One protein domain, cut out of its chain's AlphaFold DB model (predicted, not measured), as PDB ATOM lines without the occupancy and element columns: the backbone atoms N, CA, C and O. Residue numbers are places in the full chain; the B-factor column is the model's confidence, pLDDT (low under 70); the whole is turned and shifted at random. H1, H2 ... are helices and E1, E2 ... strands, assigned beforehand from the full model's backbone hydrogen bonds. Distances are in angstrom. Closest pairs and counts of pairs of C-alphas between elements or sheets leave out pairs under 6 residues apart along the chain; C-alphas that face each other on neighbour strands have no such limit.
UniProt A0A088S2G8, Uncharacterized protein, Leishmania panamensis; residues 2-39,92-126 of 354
ATOM      1  N   GLN A   2     190.759 143.673 211.462       83.62
ATOM      2  CA  GLN A   2     189.929 143.430 210.267       83.62
ATOM      3  C   GLN A   2     188.577 144.163 210.294       83.62
ATOM      4  O   GLN A   2     188.207 144.790 209.309       83.62
ATOM      5  N   GLU A   3     187.892 144.177 211.441       86.06
ATOM      6  CA  GLU A   3     186.635 144.923 211.603       86.06
ATOM      7  C   GLU A   3     186.811 146.441 211.408       86.06
ATOM      8  O   GLU A   3     186.007 147.078 210.738       86.06
ATOM      9  N   LEU A   4     187.905 147.022 211.916       84.81
ATOM     10  CA  LEU A   4     188.219 148.441 211.696       84.81
ATOM     11  C   LEU A   4     188.547 148.721 210.225       84.81
ATOM     12  O   LEU A   4     188.074 149.710 209.678       84.81
ATOM     13  N   ALA A   5     189.307 147.844 209.565       85.12
ATOM     14  CA  ALA A   5     189.580 147.980 208.135       85.12
ATOM     15  C   ALA A   5     188.292 147.919 207.303       85.12
ATOM     16  O   ALA A   5     188.138 148.698 206.374       85.12
ATOM     17  N   ARG A   6     187.341 147.053 207.673       88.25
ATOM     18  CA  ARG A   6     186.035 146.961 207.012       88.25
ATOM     19  C   ARG A   6     185.188 148.220 207.226       88.25
ATOM     20  O   ARG A   6     184.545 148.688 206.293       88.25
ATOM     21  N   GLN A   7     185.193 148.792 208.431       88.81
ATOM     22  CA  GLN A   7     184.468 150.037 208.723       88.81
ATOM     23  C   GLN A   7     185.002 151.234 207.929       88.81
ATOM     24  O   GLN A   7     184.219 152.098 207.544       88.81
ATOM     25  N   PHE A   8     186.313 151.269 207.678       87.38
ATOM     26  CA  PHE A   8     186.989 152.360 206.973       87.38
ATOM     27  C   PHE A   8     187.471 151.974 205.563       87.38
ATOM     28  O   PHE A   8     188.400 152.574 205.017       87.38
ATOM     29  N   GLU A   9     186.851 150.958 204.962       87.00
ATOM     30  CA  GLU A   9     187.270 150.422 203.665       87.00
ATOM     31  C   GLU A   9     187.125 151.465 202.548       87.00
ATOM     32  O   GLU A   9     187.993 151.581 201.683       87.00
ATOM     33  N   GLN A  10     186.060 152.271 202.604       84.94
ATOM     34  CA  GLN A  10     185.798 153.346 201.642       84.94
ATOM     35  C   GLN A  10     186.856 154.451 201.712       84.94
ATOM     36  O   GLN A  10     187.202 155.043 200.696       84.94
ATOM     37  N   GLN A  11     187.418 154.696 202.894       86.75
ATOM     38  CA  GLN A  11     188.527 155.620 203.130       86.75
ATOM     39  C   GLN A  11     189.882 154.984 202.766       86.75
ATOM     40  O   GLN A  11     190.942 155.528 203.063       86.75
ATOM     41  N   GLY A  12     189.871 153.817 202.120       85.81
ATOM     42  CA  GLY A  12     191.066 153.151 201.624       85.81
ATOM     43  C   GLY A  12     191.876 152.453 202.712       85.81
ATOM     44  O   GLY A  12     193.028 152.098 202.452       85.81
ATOM     45  N   ILE A  13     191.322 152.241 203.909       91.31
ATOM     46  CA  ILE A  13     191.997 151.510 204.985       91.31
ATOM     47  C   ILE A  13     191.901 150.008 204.722       91.31
ATOM     48  O   ILE A  13     190.831 149.461 204.465       91.31
ATOM     49  N   ARG A  14     193.039 149.324 204.784       90.75
ATOM     50  CA  ARG A  14     193.178 147.890 204.528       90.75
ATOM     51  C   ARG A  14     193.900 147.224 205.696       90.75
ATOM     52  O   ARG A  14     194.625 147.868 206.450       90.75
ATOM     53  N   CYS A  15     193.689 145.922 205.853       89.44
ATOM     54  CA  CYS A  15     194.403 145.090 206.821       89.44
ATOM     55  C   CYS A  15     195.276 144.099 206.052       89.44
ATOM     56  O   CYS A  15     194.798 143.499 205.088       89.44
ATOM     57  N   SER A  16     196.534 143.912 206.452       84.88
ATOM     58  CA  SER A  16     197.346 142.814 205.915       84.88
ATOM     59  C   SER A  16     196.737 141.463 206.311       84.88
ATOM     60  O   SER A  16     196.249 141.299 207.434       84.88
ATOM     61  N   GLY A  17     196.739 140.512 205.372       75.12
ATOM     62  CA  GLY A  17     196.334 139.125 205.627       75.12
ATOM     63  C   GLY A  17     197.388 138.342 206.412       75.12
ATOM     64  O   GLY A  17     197.038 137.464 207.197       75.12
ATOM     65  N   ASP A  18     198.658 138.725 206.262       75.56
ATOM     66  CA  ASP A  18     199.794 138.057 206.890       75.56
ATOM     67  C   ASP A  18     200.076 138.587 208.302       75.56
ATOM     68  O   ASP A  18     199.849 139.762 208.613       75.56
ATOM     69  N   ALA A  19     200.584 137.701 209.163       67.75
ATOM     70  CA  ALA A  19     200.996 138.030 210.521       67.75
ATOM     71  C   ALA A  19     202.386 138.710 210.532       67.75
ATOM     72  O   ALA A  19     203.306 138.205 209.889       67.75
ATOM     73  N   PRO A  20     202.591 139.802 211.299       73.19
ATOM     74  CA  PRO A  20     201.609 140.483 212.139       73.19
ATOM     75  C   PRO A  20     200.607 141.298 211.311       73.19
ATOM     76  O   PRO A  20     200.992 142.048 210.415       73.19
ATOM     77  N   GLN A  21     199.322 141.193 211.668       79.62
ATOM     78  CA  GLN A  21     198.267 142.000 211.056       79.62
ATOM     79  C   GLN A  21     198.547 143.485 211.308       79.62
ATOM     80  O   GLN A  21     198.710 143.907 212.453       79.62
ATOM     81  N   ARG A  22     198.605 144.273 210.236       87.00
ATOM     82  CA  ARG A  22     198.817 145.722 210.269       87.00
ATOM     83  C   ARG A  22     197.720 146.414 209.479       87.00
ATOM     84  O   ARG A  22     197.325 145.941 208.411       87.00
ATOM     85  N   LEU A  23     197.246 147.542 210.000       88.94
ATOM     86  CA  LEU A  23     196.411 148.456 209.233       88.94
ATOM     87  C   LEU A  23     197.308 149.315 208.345       88.94
ATOM     88  O   LEU A  23     198.388 149.725 208.764       88.94
ATOM     89  N   TRP A  24     196.865 149.586 207.126       90.69
ATOM     90  CA  TRP A  24     197.558 150.486 206.214       90.69
ATOM     91  C   TRP A  24     196.561 151.230 205.332       90.69
ATOM     92  O   TRP A  24     195.468 150.735 205.054       90.69
ATOM     93  N   CYS A  25     196.923 152.436 204.901       91.44
ATOM     94  CA  CYS A  25     196.109 153.214 203.972       91.44
ATOM     95  C   CYS A  25     196.582 152.988 202.537       91.44
ATOM     96  O   CYS A  25     197.717 153.327 202.196       91.44
ATOM     97  N   SER A  26     195.705 152.462 201.687       90.31
ATOM     98  CA  SER A  26     195.982 152.249 200.265       90.31
ATOM     99  C   SER A  26     196.278 153.552 199.529       90.31
ATOM    100  O   SER A  26     197.337 153.653 198.922       90.31
ATOM    101  N   PHE A  27     195.445 154.583 199.682       89.06
ATOM    102  CA  PHE A  27     195.634 155.874 199.011       89.06
ATOM    103  C   PHE A  27     196.980 156.531 199.339       89.06
ATOM    104  O   PHE A  27     197.724 156.927 198.442       89.06
ATOM    105  N   CYS A  28     197.335 156.609 200.625       89.25
ATOM    106  CA  CYS A  28     198.607 157.195 201.045       89.25
ATOM    107  C   CYS A  28     199.810 156.329 200.652       89.25
ATOM    108  O   CYS A  28     200.862 156.870 200.325       89.25
ATOM    109  N   THR A  29     199.655 155.003 200.644       88.75
ATOM    110  CA  THR A  29     200.702 154.073 200.198       88.75
ATOM    111  C   THR A  29     200.993 154.240 198.710       88.75
ATOM    112  O   THR A  29     202.153 154.362 198.328       88.75
ATOM    113  N   THR A  30     199.962 154.294 197.863       86.25
ATOM    114  CA  THR A  30     200.130 154.496 196.417       86.25
ATOM    115  C   THR A  30     200.806 155.834 196.133       86.25
ATOM    116  O   THR A  30     201.775 155.886 195.383       86.25
ATOM    117  N   TYR A  31     200.391 156.896 196.829       85.69
ATOM    118  CA  TYR A  31     201.026 158.208 196.718       85.69
ATOM    119  C   TYR A  31     202.512 158.200 197.118       85.69
ATOM    120  O   TYR A  31     203.342 158.783 196.424       85.69
ATOM    121  N   GLN A  32     202.876 157.513 198.208       85.00
ATOM    122  CA  GLN A  32     204.278 157.367 198.625       85.00
ATOM    123  C   GLN A  32     205.106 156.561 197.620       85.00
ATOM    124  O   GLN A  32     206.253 156.915 197.349       85.00
ATOM    125  N   GLN A  33     204.537 155.503 197.042       85.25
ATOM    126  CA  GLN A  33     205.195 154.721 195.996       85.25
ATOM    127  C   GLN A  33     205.408 155.540 194.724       85.25
ATOM    128  O   GLN A  33     206.464 155.439 194.105       85.25
ATOM    129  N   ASP A  34     204.435 156.361 194.337       82.31
ATOM    130  CA  ASP A  34     204.566 157.223 193.168       82.31
ATOM    131  C   ASP A  34     205.622 158.306 193.400       82.31
ATOM    132  O   ASP A  34     206.502 158.471 192.560       82.31
ATOM    133  N   LEU A  35     205.644 158.947 194.574       79.94
ATOM    134  CA  LEU A  35     206.730 159.856 194.957       79.94
ATOM    135  C   LEU A  35     208.106 159.177 194.909       79.94
ATOM    136  O   LEU A  35     209.051 159.764 194.383       79.94
ATOM    137  N   ALA A  36     208.210 157.939 195.402       78.00
ATOM    138  CA  ALA A  36     209.460 157.185 195.407       78.00
ATOM    139  C   ALA A  36     209.981 156.889 193.990       78.00
ATOM    140  O   ALA A  36     211.191 156.908 193.773       78.00
ATOM    141  N   LYS A  37     209.093 156.669 193.009       76.38
ATOM    142  CA  LYS A  37     209.475 156.479 191.596       76.38
ATOM    143  C   LYS A  37     210.071 157.745 190.978       76.38
ATOM    144  O   LYS A  37     210.967 157.645 190.149       76.38
ATOM    145  N   PHE A  38     209.594 158.924 191.379       64.81
ATOM    146  CA  PHE A  38     210.094 160.207 190.865       64.81
ATOM    147  C   PHE A  38     211.337 160.724 191.603       64.81
ATOM    148  O   PHE A  38     211.994 161.637 191.108       64.81
ATOM    149  N   SER A  39     211.675 160.160 192.767       59.66
ATOM    150  CA  SER A  39     212.838 160.564 193.566       59.66
ATOM    151  C   SER A  39     214.106 159.743 193.315       59.66
ATOM    152  O   SER A  39     215.111 160.001 193.973       59.66
ATOM    153  N   LEU A  92     204.800 150.971 202.896       79.12
ATOM    154  CA  LEU A  92     203.397 150.927 203.276       79.12
ATOM    155  C   LEU A  92     203.154 152.033 204.304       79.12
ATOM    156  O   LEU A  92     203.878 152.135 205.296       79.12
ATOM    157  N   CYS A  93     202.101 152.827 204.108       83.56
ATOM    158  CA  CYS A  93     201.641 153.775 205.116       83.56
ATOM    159  C   CYS A  93     200.906 152.999 206.219       83.56
ATOM    160  O   CYS A  93     199.693 152.791 206.144       83.56
ATOM    161  N   ILE A  94     201.671 152.504 207.195       87.00
ATOM    162  CA  ILE A  94     201.183 151.697 208.318       87.00
ATOM    163  C   ILE A  94     200.497 152.601 209.347       87.00
ATOM    164  O   ILE A  94     200.996 153.673 209.681       87.00
ATOM    165  N   LEU A  95     199.363 152.135 209.862       84.94
ATOM    166  CA  LEU A  95     198.548 152.801 210.870       84.94
ATOM    167  C   LEU A  95     198.504 151.975 212.151       84.94
ATOM    168  O   LEU A  95     198.557 150.741 212.122       84.94
ATOM    169  N   GLU A  96     198.348 152.660 213.281       85.69
ATOM    170  CA  GLU A  96     198.099 151.984 214.547       85.69
ATOM    171  C   GLU A  96     196.691 151.380 214.568       85.69
ATOM    172  O   GLU A  96     195.735 151.915 214.004       85.69
ATOM    173  N   ALA A  97     196.552 150.245 215.251       82.75
ATOM    174  CA  ALA A  97     195.322 149.460 215.317       82.75
ATOM    175  C   ALA A  97     194.242 150.056 216.244       82.75
ATOM    176  O   ALA A  97     193.483 149.311 216.867       82.75
ATOM    177  N   THR A  98     194.163 151.382 216.353       87.94
ATOM    178  CA  THR A  98     193.191 152.097 217.189       87.94
ATOM    179  C   THR A  98     192.258 152.935 216.320       87.94
ATOM    180  O   THR A  98     192.654 153.514 215.309       87.94
ATOM    181  N   LYS A  99     190.980 153.011 216.708       88.44
ATOM    182  CA  LYS A  99     189.972 153.790 215.970       88.44
ATOM    183  C   LYS A  99     190.338 155.276 215.900       88.44
ATOM    184  O   LYS A  99     190.141 155.910 214.871       88.44
ATOM    185  N   GLU A 100     190.881 155.813 216.988       90.50
ATOM    186  CA  GLU A 100     191.299 157.214 217.086       90.50
ATOM    187  C   GLU A 100     192.450 157.531 216.129       90.50
ATOM    188  O   GLU A 100     192.403 158.550 215.448       90.50
ATOM    189  N   SER A 101     193.426 156.625 215.997       88.12
ATOM    190  CA  SER A 101     194.537 156.779 215.052       88.12
ATOM    191  C   SER A 101     194.062 156.758 213.598       88.12
ATOM    192  O   SER A 101     194.457 157.611 212.804       88.12
ATOM    193  N   VAL A 102     193.139 155.851 213.253       88.19
ATOM    194  CA  VAL A 102     192.543 155.802 211.905       88.19
ATOM    195  C   VAL A 102     191.785 157.093 211.589       88.19
ATOM    196  O   VAL A 102     191.972 157.665 210.519       88.19
ATOM    197  N   LEU A 103     190.977 157.599 212.526       90.56
ATOM    198  CA  LEU A 103     190.256 158.860 212.343       90.56
ATOM    199  C   LEU A 103     191.204 160.058 212.222       90.56
ATOM    200  O   LEU A 103     191.003 160.905 211.353       90.56
ATOM    201  N   ALA A 104     192.252 160.113 213.046       89.12
ATOM    202  CA  ALA A 104     193.273 161.151 212.965       89.12
ATOM    203  C   ALA A 104     193.999 161.122 211.611       89.12
ATOM    204  O   ALA A 104     194.211 162.174 211.010       89.12
ATOM    205  N   HIS A 105     194.311 159.931 211.091       89.75
ATOM    206  CA  HIS A 105     194.882 159.764 209.757       89.75
ATOM    207  C   HIS A 105     193.920 160.226 208.656       89.75
ATOM    208  O   HIS A 105     194.320 161.006 207.792       89.75
ATOM    209  N   CYS A 106     192.653 159.810 208.698       87.00
ATOM    210  CA  CYS A 106     191.651 160.222 207.715       87.00
ATOM    211  C   CYS A 106     191.388 161.737 207.731       87.00
ATOM    212  O   CYS A 106     191.062 162.310 206.696       87.00
ATOM    213  N   ALA A 107     191.572 162.394 208.878       89.56
ATOM    214  CA  ALA A 107     191.472 163.844 209.012       89.56
ATOM    215  C   ALA A 107     192.702 164.603 208.477       89.56
ATOM    216  O   ALA A 107     192.673 165.833 208.380       89.56
ATOM    217  N   THR A 108     193.796 163.916 208.129       90.31
ATOM    218  CA  THR A 108     194.967 164.589 207.555       90.31
ATOM    219  C   THR A 108     194.637 165.187 206.190       90.31
ATOM    220  O   THR A 108     193.970 164.582 205.351       90.31
ATOM    221  N   ARG A 109     195.152 166.395 205.933       87.12
ATOM    222  CA  ARG A 109     194.923 167.112 204.669       87.12
ATOM    223  C   ARG A 109     195.388 166.318 203.446       87.12
ATOM    224  O   ARG A 109     194.759 166.390 202.396       87.12
ATOM    225  N   THR A 110     196.487 165.581 203.581       85.75
ATOM    226  CA  THR A 110     197.024 164.717 202.525       85.75
ATOM    227  C   THR A 110     196.076 163.566 202.221       85.75
ATOM    228  O   THR A 110     195.776 163.336 201.055       85.75
ATOM    229  N   HIS A 111     195.553 162.886 203.243       88.69
ATOM    230  CA  HIS A 111     194.583 161.816 203.052       88.69
ATOM    231  C   HIS A 111     193.283 162.331 202.430       88.69
ATOM    232  O   HIS A 111     192.810 161.719 201.485       88.69
ATOM    233  N   LEU A 112     192.739 163.463 202.892       87.81
ATOM    234  CA  LEU A 112     191.521 164.046 202.313       87.81
ATOM    235  C   LEU A 112     191.695 164.410 200.838       87.81
ATOM    236  O   LEU A 112     190.846 164.071 200.023       87.81
ATOM    237  N   TYR A 113     192.819 165.035 200.481       84.88
ATOM    238  CA  TYR A 113     193.129 165.333 199.084       84.88
ATOM    239  C   TYR A 113     193.239 164.060 198.237       84.88
ATOM    240  O   TYR A 113     192.725 164.008 197.126       84.88
ATOM    241  N   LEU A 114     193.900 163.019 198.752       85.81
ATOM    242  CA  LEU A 114     194.031 161.748 198.040       85.81
ATOM    243  C   LEU A 114     192.698 161.006 197.950       85.81
ATOM    244  O   LEU A 114     192.401 160.429 196.912       85.81
ATOM    245  N   TYR A 115     191.885 161.048 199.001       85.31
ATOM    246  CA  TYR A 115     190.531 160.516 199.007       85.31
ATOM    247  C   TYR A 115     189.696 161.198 197.926       85.31
ATOM    248  O   TYR A 115     189.131 160.518 197.078       85.31
ATOM    249  N   GLU A 116     189.695 162.532 197.885       82.50
ATOM    250  CA  GLU A 116     189.055 163.284 196.809       82.50
ATOM    251  C   GLU A 116     189.628 162.902 195.448       82.50
ATOM    252  O   GLU A 116     188.859 162.640 194.542       82.50
ATOM    253  N   TYR A 117     190.943 162.791 195.290       81.31
ATOM    254  CA  TYR A 117     191.553 162.418 194.015       81.31
ATOM    255  C   TYR A 117     191.123 161.022 193.540       81.31
ATOM    256  O   TYR A 117     190.662 160.872 192.413       81.31
ATOM    257  N   TYR A 118     191.233 159.995 194.385       78.31
ATOM    258  CA  TYR A 118     190.891 158.622 194.009       78.31
ATOM    259  C   TYR A 118     189.379 158.422 193.846       78.31
ATOM    260  O   TYR A 118     188.968 157.756 192.900       78.31
ATOM    261  N   VAL A 119     188.551 159.053 194.683       75.19
ATOM    262  CA  VAL A 119     187.083 158.962 194.596       75.19
ATOM    263  C   VAL A 119     186.525 159.854 193.481       75.19
ATOM    264  O   VAL A 119     185.611 159.457 192.767       75.19
ATOM    265  N   GLN A 120     187.079 161.047 193.253       66.25
ATOM    266  CA  GLN A 120     186.675 161.890 192.123       66.25
ATOM    267  C   GLN A 120     187.188 161.349 190.792       66.25
ATOM    268  O   GLN A 120     186.533 161.589 189.784       66.25
ATOM    269  N   ASN A 121     188.288 160.593 190.745       64.19
ATOM    270  CA  ASN A 121     188.668 159.869 189.528       64.19
ATOM    271  C   ASN A 121     187.568 158.879 189.100       64.19
ATOM    272  O   ASN A 121     187.337 158.740 187.902       64.19
ATOM    273  N   GLU A 122     186.829 158.277 190.045       61.91
ATOM    274  CA  GLU A 122     185.614 157.490 189.752       61.91
ATOM    275  C   GLU A 122     184.439 158.350 189.239       61.91
ATOM    276  O   GLU A 122     183.523 157.883 188.564       61.91
ATOM    277  N   LEU A 123     184.457 159.650 189.520       62.91
ATOM    278  CA  LEU A 123     183.451 160.597 189.040       62.91
ATOM    279  C   LEU A 123     183.869 161.309 187.744       62.91
ATOM    280  O   LEU A 123     183.006 161.834 187.048       62.91
ATOM    281  N   GLN A 124     185.150 161.288 187.359       65.00
ATOM    282  CA  GLN A 124     185.655 161.933 186.135       65.00
ATOM    283  C   GLN A 124     185.083 161.329 184.849       65.00
ATOM    284  O   GLN A 124     185.007 162.007 183.822       65.00
ATOM    285  N   HIS A 125     184.675 160.060 184.877       69.50
ATOM    286  CA  HIS A 125     184.005 159.435 183.734       69.50
ATOM    287  C   HIS A 125     182.615 160.029 183.505       69.50
ATOM    288  O   HIS A 125     182.103 159.980 182.388       69.50
ATOM    289  N   TRP A 126     182.022 160.618 184.543       78.69
ATOM    290  CA  TRP A 126     180.712 161.225 184.466       78.69
ATOM    291  C   TRP A 126     180.820 162.686 184.018       78.69
ATOM    292  O   TRP A 126     181.560 163.498 184.571       78.69
TER     293      TRP A 126
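What this domain is: This is residues 2 to 39 and 92 to 126 of the 354 residues of an uncharacterized protein of Leishmania panamensis (UniProt A0A088S2G8). A small hairpin of E1 and E2 lies in the middle, with H1 packed on E1 and H3 near E2; H2 and H4 meet about perpendicular, and residues 34 to 39 and 120 to 126 stick out. The printed part, mostly helix, has 73 residues, with H1, E1, E2, H2, H3, H4 in order. It is compact, radius of gyration of the C-alphas 12.8 A, spans 36 by 30 by 22 A.

Where its parts are: H1, residues 2 to 7, begins at C-alpha 2, (189.929, 143.430, 210.267). E1 is residues 13 to 15, E2 23 to 25, H2 26 to 38, H3 99 to 106. H4, residues 109 to 123, ends 20.5 A from its first C-alpha, at (183.451, 160.597, 189.040).

How they stand to each other: Antiparallel E1 and E2 have N 14 and O 24 within hydrogen-bond range, 2.8 A. H2 touches H4 with residues 27 to 31 alone; the closest C-alphas, Phe 27 and Leu 114, are 6.2 A apart. Every O i to N i+4 pair is within range in H1, H2 and H3, 10 of 11 in H4.

The domain as a whole: Residues 40 to 91 are cut out; C-alphas 39 and 92 are 16.6 A apart. Residues 19, 38 to 39 and 120 to 125 have pLDDT under 70.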